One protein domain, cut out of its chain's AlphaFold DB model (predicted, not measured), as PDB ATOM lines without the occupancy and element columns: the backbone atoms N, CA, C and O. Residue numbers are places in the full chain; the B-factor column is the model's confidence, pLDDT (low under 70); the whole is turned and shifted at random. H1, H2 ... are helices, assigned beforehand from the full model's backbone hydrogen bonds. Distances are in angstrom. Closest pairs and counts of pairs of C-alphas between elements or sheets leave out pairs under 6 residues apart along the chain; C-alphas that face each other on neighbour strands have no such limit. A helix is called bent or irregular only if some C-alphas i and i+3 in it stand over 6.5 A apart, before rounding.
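AT A GLANCE: This is residues 52 to 105 of the 105 residues of an uncharacterized protein of Thermoleophilaceae bacterium (UniProt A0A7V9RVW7). The longest helix, H1, forms one end of an open horseshoe; H2 lies at its bend and H3 near its other end, and no helix touches another. The printed part has 54 residues with three named helices, H1, H2 and H3 in chain order, and no named strand. Its class is all helix, and it is loose, with a radius of gyration of the C-alphas of 14.4 A and spans of 38 by 31 by 18 A.

IN THESE COORDINATES: H1, residues 52 to 66, begins at C-alpha 52 (-8.121, 25.459, 31.371) and is 20.9 A long. H2, residues 75 to 82, is 11.4 A long; it is neither bent nor irregular, but only just: C-alphas 75 and 78 are 6.1 A apart. H3, residues 96 to 101, is 8.5 A long and ends at C-alpha 101 (23.573, 18.163, 40.270).

HOW THE PARTS SIT: H1 is apart from H2 and from H3, and H2 is apart from H3. Every O i to N i+4 pair is within hydrogen-bond range in H1 and H3, and 3 of 4 in H2.

THE WHOLE: The C-alphas of Ala 75 and Gly 105, the two farthest apart, are 40.6 A apart. Residues 52 to 59, which belong to H1, and residues 100 to 105 stand free. The H2 to H3 link, 13 residues, is long. The printed part has no cut; pLDDT is under 70 at residues 67 to 75 and 102 to 105.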
ATOM      1  N   SER A  52      -9.514  25.035  31.576       73.88
ATOM      2  CA  SER A  52      -8.121  25.459  31.371       73.88
ATOM      3  C   SER A  52      -7.892  26.905  31.820       73.88
ATOM      4  O   SER A  52      -6.771  27.252  32.177       73.88
ATOM      5  N   GLU A  53      -8.941  27.731  31.816       75.00
ATOM      6  CA  GLU A  53      -8.869  29.114  32.283       75.00
ATOM      7  C   GLU A  53      -8.868  29.226  33.814       75.00
ATOM      8  O   GLU A  53      -8.031  29.939  34.359       75.00
ATOM      9  N   ASP A  54      -9.701  28.449  34.513       73.19
ATOM     10  CA  ASP A  54      -9.710  28.412  35.984       73.19
ATOM     11  C   ASP A  54      -8.364  27.905  36.514       73.19
ATOM     12  O   ASP A  54      -7.757  28.514  37.390       73.19
ATOM     13  N   LEU A  55      -7.821  26.854  35.889       78.69
ATOM     14  CA  LEU A  55      -6.497  26.338  36.229       78.69
ATOM     15  C   LEU A  55      -5.397  27.387  36.011       78.69
ATOM     16  O   LEU A  55      -4.483  27.503  36.825       78.69
ATOM     17  N   ARG A  56      -5.454  28.153  34.913       80.50
ATOM     18  CA  ARG A  56      -4.494  29.239  34.664       80.50
ATOM     19  C   ARG A  56      -4.588  30.318  35.733       80.50
ATOM     20  O   ARG A  56      -3.547  30.800  36.174       80.50
ATOM     21  N   HIS A  57      -5.802  30.689  36.123       78.69
ATOM     22  CA  HIS A  57      -6.030  31.695  37.148       78.69
ATOM     23  C   HIS A  57      -5.486  31.232  38.507       78.69
ATOM     24  O   HIS A  57      -4.679  31.938  39.110       78.69
ATOM     25  N   ASP A  58      -5.827  30.015  38.933       76.62
ATOM     26  CA  ASP A  58      -5.400  29.449  40.217       76.62
ATOM     27  C   ASP A  58      -3.877  29.278  40.291       76.62
ATOM     28  O   ASP A  58      -3.232  29.670  41.270       76.62
ATOM     29  N   LEU A  59      -3.265  28.764  39.218       79.88
ATOM     30  CA  LEU A  59      -1.810  28.657  39.129       79.88
ATOM     31  C   LEU A  59      -1.143  30.033  39.154       79.88
ATOM     32  O   LEU A  59      -0.080  30.188  39.763       79.88
ATOM     33  N   ARG A  60      -1.747  31.046  38.520       78.62
ATOM     34  CA  ARG A  60      -1.201  32.405  38.530       78.62
ATOM     35  C   ARG A  60      -1.293  33.032  39.914       78.62
ATOM     36  O   ARG A  60      -0.319  33.634  40.358       78.62
ATOM     37  N   GLU A  61      -2.413  32.856  40.608       79.19
ATOM     38  CA  GLU A  61      -2.595  33.360  41.965       79.19
ATOM     39  C   GLU A  61      -1.554  32.774  42.922       79.19
ATOM     40  O   GLU A  61      -0.975  33.502  43.732       79.19
ATOM     41  N   VAL A  62      -1.259  31.479  42.811       80.44
ATOM     42  CA  VAL A  62      -0.263  30.874  43.698       80.44
ATOM     43  C   VAL A  62       1.163  31.164  43.288       80.44
ATOM     44  O   VAL A  62       1.987  31.415  44.166       80.44
ATOM     45  N   THR A  63       1.452  31.251  41.993       75.19
ATOM     46  CA  THR A  63       2.771  31.714  41.547       75.19
ATOM     47  C   THR A  63       3.061  33.109  42.112       75.19
ATOM     48  O   THR A  63       4.159  33.335  42.613       75.19
ATOM     49  N   ARG A  64       2.055  33.997  42.170       72.88
ATOM     50  CA  ARG A  64       2.175  35.321  42.803       72.88
ATOM     51  C   ARG A  64       2.502  35.267  44.295       72.88
ATOM     52  O   ARG A  64       3.227  36.124  44.789       72.88
ATOM     53  N   LYS A  65       1.917  34.310  45.023       74.00
ATOM     54  CA  LYS A  65       2.100  34.160  46.478       74.00
ATOM     55  C   LYS A  65       3.445  33.528  46.823       74.00
ATOM     56  O   LYS A  65       4.104  33.995  47.741       74.00
ATOM     57  N   MET A  66       3.828  32.471  46.108       74.81
ATOM     58  CA  MET A  66       5.074  31.749  46.367       74.81
ATOM     59  C   MET A  66       6.296  32.537  45.900       74.81
ATOM     60  O   MET A  66       7.345  32.456  46.530       74.81
ATOM     61  N   ARG A  67       6.178  33.241  44.768       68.88
ATOM     62  CA  ARG A  67       7.312  33.848  44.062       68.88
ATOM     63  C   ARG A  67       6.936  35.210  43.484       68.88
ATOM     64  O   ARG A  67       6.762  35.345  42.267       68.88
ATOM     65  N   PRO A  68       6.766  36.233  44.339       66.62
ATOM     66  CA  PRO A  68       6.403  37.578  43.898       66.62
ATOM     67  C   PRO A  68       7.439  38.184  42.940       66.62
ATOM     68  O   PRO A  68       7.091  39.028  42.115       66.62
ATOM     69  N   GLU A  69       8.693  37.722  42.988       64.06
ATOM     70  CA  GLU A  69       9.759  38.115  42.068       64.06
ATOM     71  C   GLU A  69       9.509  37.667  40.617       64.06
ATOM     72  O   GLU A  69      10.137  38.172  39.691       64.06
ATOM     73  N   TRP A  70       8.568  36.744  40.392       66.12
ATOM     74  CA  TRP A  70       8.215  36.184  39.081       66.12
ATOM     75  C   TRP A  70       6.919  36.732  38.489       66.12
ATOM     76  O   TRP A  70       6.364  36.182  37.532       66.12
ATOM     77  N   GLU A  71       6.445  37.864  39.004       69.88
ATOM     78  CA  GLU A  71       5.304  38.549  38.418       69.88
ATOM     79  C   GLU A  71       5.640  39.171  37.057       69.88
ATOM     80  O   GLU A  71       6.020  40.332  36.930       69.88
ATOM     81  N   LEU A  72       5.410  38.396  35.993       61.91
ATOM     82  CA  LEU A  72       5.582  38.789  34.587       61.91
ATOM     83  C   LEU A  72       4.749  40.018  34.176       61.91
ATOM     84  O   LEU A  72       5.023  40.629  33.144       61.91
ATOM     85  N   ALA A  73       3.703  40.345  34.944       66.31
ATOM     86  CA  ALA A  73       2.867  41.527  34.735       66.31
ATOM     87  C   ALA A  73       3.460  42.795  35.380       66.31
ATOM     88  O   ALA A  73       3.033  43.903  35.050       66.31
ATOM     89  N   ALA A  74       4.450  42.660  36.269       67.25
ATOM     90  CA  ALA A  74       5.159  43.796  36.830       67.25
ATOM     91  C   ALA A  74       6.030  44.438  35.739       67.25
ATOM     92  O   ALA A  74       6.944  43.819  35.191       67.25
ATOM     93  N   ALA A  75       5.766  45.710  35.436       63.66
ATOM     94  CA  ALA A  75       6.444  46.450  34.367       63.66
ATOM     95  C   ALA A  75       7.975  46.565  34.548       63.66
ATOM     96  O   ALA A  75       8.680  46.887  33.593       63.66
ATOM     97  N   GLY A  76       8.491  46.309  35.754       70.56
ATOM     98  CA  GLY A  76       9.927  46.261  36.032       70.56
ATOM     99  C   GLY A  76      10.583  44.978  35.527       70.56
ATOM    100  O   GLY A  76      11.612  45.045  34.863       70.56
ATOM    101  N   LEU A  77       9.965  43.814  35.755       71.69
ATOM    102  CA  LEU A  77      10.603  42.514  35.525       71.69
ATOM    103  C   LEU A  77      10.947  42.281  34.047       71.69
ATOM    104  O   LEU A  77      12.030  41.801  33.718       71.69
ATOM    105  N   ARG A  78      10.062  42.708  33.135       72.81
ATOM    106  CA  ARG A  78      10.335  42.660  31.689       72.81
ATOM    107  C   ARG A  78      11.520  43.545  31.293       72.81
ATOM    108  O   ARG A  78      12.320  43.127  30.465       72.81
ATOM    109  N   LYS A  79      11.668  44.723  31.907       76.56
ATOM    110  CA  LYS A  79      12.804  45.622  31.645       76.56
ATOM    111  C   LYS A  79      14.121  45.031  32.143       76.56
ATOM    112  O   LYS A  79      15.109  45.119  31.427       76.56
ATOM    113  N   HIS A  80      14.134  44.399  33.319       75.81
ATOM    114  CA  HIS A  80      15.318  43.698  33.839       75.81
ATOM    115  C   HIS A  80      15.730  42.528  32.931       75.81
ATOM    116  O   HIS A  80      16.911  42.357  32.626       75.81
ATOM    117  N   TRP A  81      14.747  41.788  32.407       73.81
ATOM    118  CA  TRP A  81      14.979  40.724  31.429       73.81
ATOM    119  C   TRP A  81      15.560  41.248  30.106       73.81
ATOM    120  O   TRP A  81      16.561  40.726  29.619       73.81
ATOM    121  N   GLU A  82      14.967  42.301  29.536       79.00
ATOM    122  CA  GLU A  82      15.449  42.943  28.302       79.00
ATOM    123  C   GLU A  82      16.829  43.596  28.481       79.00
ATOM    124  O   GLU A  82      17.640  43.577  27.557       79.00
ATOM    125  N   ALA A  83      17.132  44.108  29.678       83.12
ATOM    126  CA  ALA A  83      18.440  44.651  30.043       83.12
ATOM    127  C   ALA A  83      19.520  43.572  30.255       83.12
ATOM    128  O   ALA A  83      20.676  43.911  30.507       83.12
ATOM    129  N   GLY A  84      19.171  42.284  30.158       78.88
ATOM    130  CA  GLY A  84      20.120  41.178  30.279       78.88
ATOM    131  C   GLY A  84      20.569  40.880  31.710       78.88
ATOM    132  O   GLY A  84      21.559  40.173  31.890       78.88
ATOM    133  N   GLN A  85      19.844  41.368  32.720       78.38
ATOM    134  CA  GLN A  85      20.121  41.125  34.141       78.38
ATOM    135  C   GLN A  85      19.630  39.727  34.535       78.38
ATOM    136  O   GLN A  85      18.655  39.555  35.255       78.38
ATOM    137  N   ARG A  86      20.274  38.697  33.973       72.88
ATOM    138  CA  ARG A  86      19.873  37.286  34.112       72.88
ATOM    139  C   ARG A  86      20.180  36.711  35.496       72.88
ATOM    140  O   ARG A  86      19.640  35.663  35.827       72.88
ATOM    141  N   ASP A  87      20.997  37.409  36.279       74.56
ATOM    142  CA  ASP A  87      21.349  37.044  37.652       74.56
ATOM    143  C   ASP A  87      20.186  37.270  38.633       74.56
ATOM    144  O   ASP A  87      20.084  36.558  39.627       74.56
ATOM    145  N   ASP A  88      19.242  38.161  38.302       73.75
ATOM    146  CA  ASP A  88      18.010  38.383  39.078       73.75
ATOM    147  C   ASP A  88      16.977  37.259  38.879       73.75
ATOM    148  O   ASP A  88      15.951  37.191  39.558       73.75
ATOM    149  N   PHE A  89      17.228  36.355  37.930       75.06
ATOM    150  CA  PHE A  89      16.342  35.250  37.598       75.06
ATOM    151  C   PHE A  89      16.972  33.932  38.023       75.06
ATOM    152  O   PHE A  89      18.173  33.724  37.866       75.06
ATOM    153  N   TRP A  90      16.145  32.996  38.497       72.31
ATOM    154  CA  TRP A  90      16.567  31.607  38.696       72.31
ATOM    155  C   TRP A  90      17.289  31.105  37.439       72.31
ATOM    156  O   TRP A  90      16.736  31.258  36.341       72.31
ATOM    157  N   PRO A  91      18.471  30.480  37.545       79.31
ATOM    158  CA  PRO A  91      19.154  29.922  38.730       79.31
ATOM    159  C   PRO A  91      20.015  30.881  39.590       79.31
ATOM    160  O   PRO A  91      20.859  30.409  40.354       79.31
ATOM    161  N   TYR A  92      19.799  32.193  39.500       81.12
ATOM    162  CA  TYR A  92      20.473  33.242  40.277       81.12
ATOM    163  C   TYR A  92      22.000  33.202  40.127       81.12
ATOM    164  O   TYR A  92      22.738  32.984  41.085       81.12
ATOM    165  N   GLY A  93      22.481  33.296  38.884       76.50
ATOM    166  CA  GLY A  93      23.915  33.265  38.569       76.50
ATOM    167  C   GLY A  93      24.577  31.878  38.634       76.50
ATOM    168  O   GLY A  93      25.737  31.740  38.248       76.50
ATOM    169  N   ARG A  94      23.866  30.824  39.064       78.94
ATOM    170  CA  ARG A  94      24.366  29.437  38.992       78.94
ATOM    171  C   ARG A  94      24.157  28.837  37.606       78.94
ATOM    172  O   ARG A  94      23.246  29.229  36.883       78.94
ATOM    173  N   SER A  95      24.957  27.849  37.201       80.56
ATOM    174  CA  SER A  95      24.631  27.118  35.975       80.56
ATOM    175  C   SER A  95      23.486  26.131  36.238       80.56
ATOM    176  O   SER A  95      23.359  25.572  37.328       80.56
ATOM    177  N   MET A  96      22.648  25.867  35.229       78.38
ATOM    178  CA  MET A  96      21.591  24.851  35.357       78.38
ATOM    179  C   MET A  96      22.145  23.452  35.652       78.38
ATOM    180  O   MET A  96      21.446  22.646  36.260       78.38
ATOM    181  N   ARG A  97      23.390  23.156  35.249       77.81
ATOM    182  CA  ARG A  97      24.060  21.902  35.617       77.81
ATOM    183  C   ARG A  97      24.328  21.840  37.116       77.81
ATOM    184  O   ARG A  97      24.042  20.812  37.712       77.81
ATOM    185  N   ASP A  98      24.795  22.934  37.709       80.69
ATOM    186  CA  ASP A  98      25.108  22.984  39.142       80.69
ATOM    187  C   ASP A  98      23.845  22.832  39.988       80.69
ATOM    188  O   ASP A  98      23.826  22.066  40.942       80.69
ATOM    189  N   VAL A  99      22.756  23.502  39.602       79.38
ATOM    190  CA  VAL A  99      21.466  23.410  40.304       79.38
ATOM    191  C   VAL A  99      20.881  21.996  40.264       79.38
ATOM    192  O   VAL A  99      20.321  21.535  41.254       79.38
ATOM    193  N   LEU A 100      20.989  21.306  39.127       77.19
ATOM    194  CA  LEU A 100      20.424  19.964  38.960       77.19
ATOM    195  C   LEU A 100      21.316  18.860  39.545       77.19
ATOM    196  O   LEU A 100      20.804  17.800  39.891       77.19
ATOM    197  N   ALA A 101      22.620  19.109  39.687       78.19
ATOM    198  CA  ALA A 101      23.573  18.163  40.270       78.19
ATOM    199  C   ALA A 101      23.440  18.007  41.799       78.19
ATOM    200  O   ALA A 101      23.964  17.053  42.358       78.19
ATOM    201  N   VAL A 102      22.709  18.897  42.482       68.06
ATOM    202  CA  VAL A 102      22.559  18.917  43.955       68.06
ATOM    203  C   VAL A 102      21.784  17.707  44.529       68.06
ATOM    204  O   VAL A 102      21.690  17.568  45.742       68.06
ATOM    205  N   ARG A 103      21.252  16.783  43.712       56.03
ATOM    206  CA  ARG A 103      20.427  15.642  44.182       56.03
ATOM    207  C   ARG A 103      21.084  14.259  44.105       56.03
ATOM    208  O   ARG A 103      20.374  13.260  44.032       56.03
ATOM    209  N   GLU A 104      22.406  14.182  44.170       53.22
ATOM    210  CA  GLU A 104      23.122  12.908  44.313       53.22
ATOM    211  C   GLU A 104      23.997  12.938  45.577       53.22
ATOM    212  O   GLU A 104      25.186  13.247  45.518       53.22
ATOM    213  N   GLY A 105      23.390  12.666  46.736       43.06
ATOM    214  CA  GLY A 105      24.064  12.577  48.036       43.06
ATOM    215  C   GLY A 105      23.161  11.984  49.099       43.06
ATOM    216  O   GLY A 105      22.163  12.658  49.430       43.06
TER     217      GLY A 105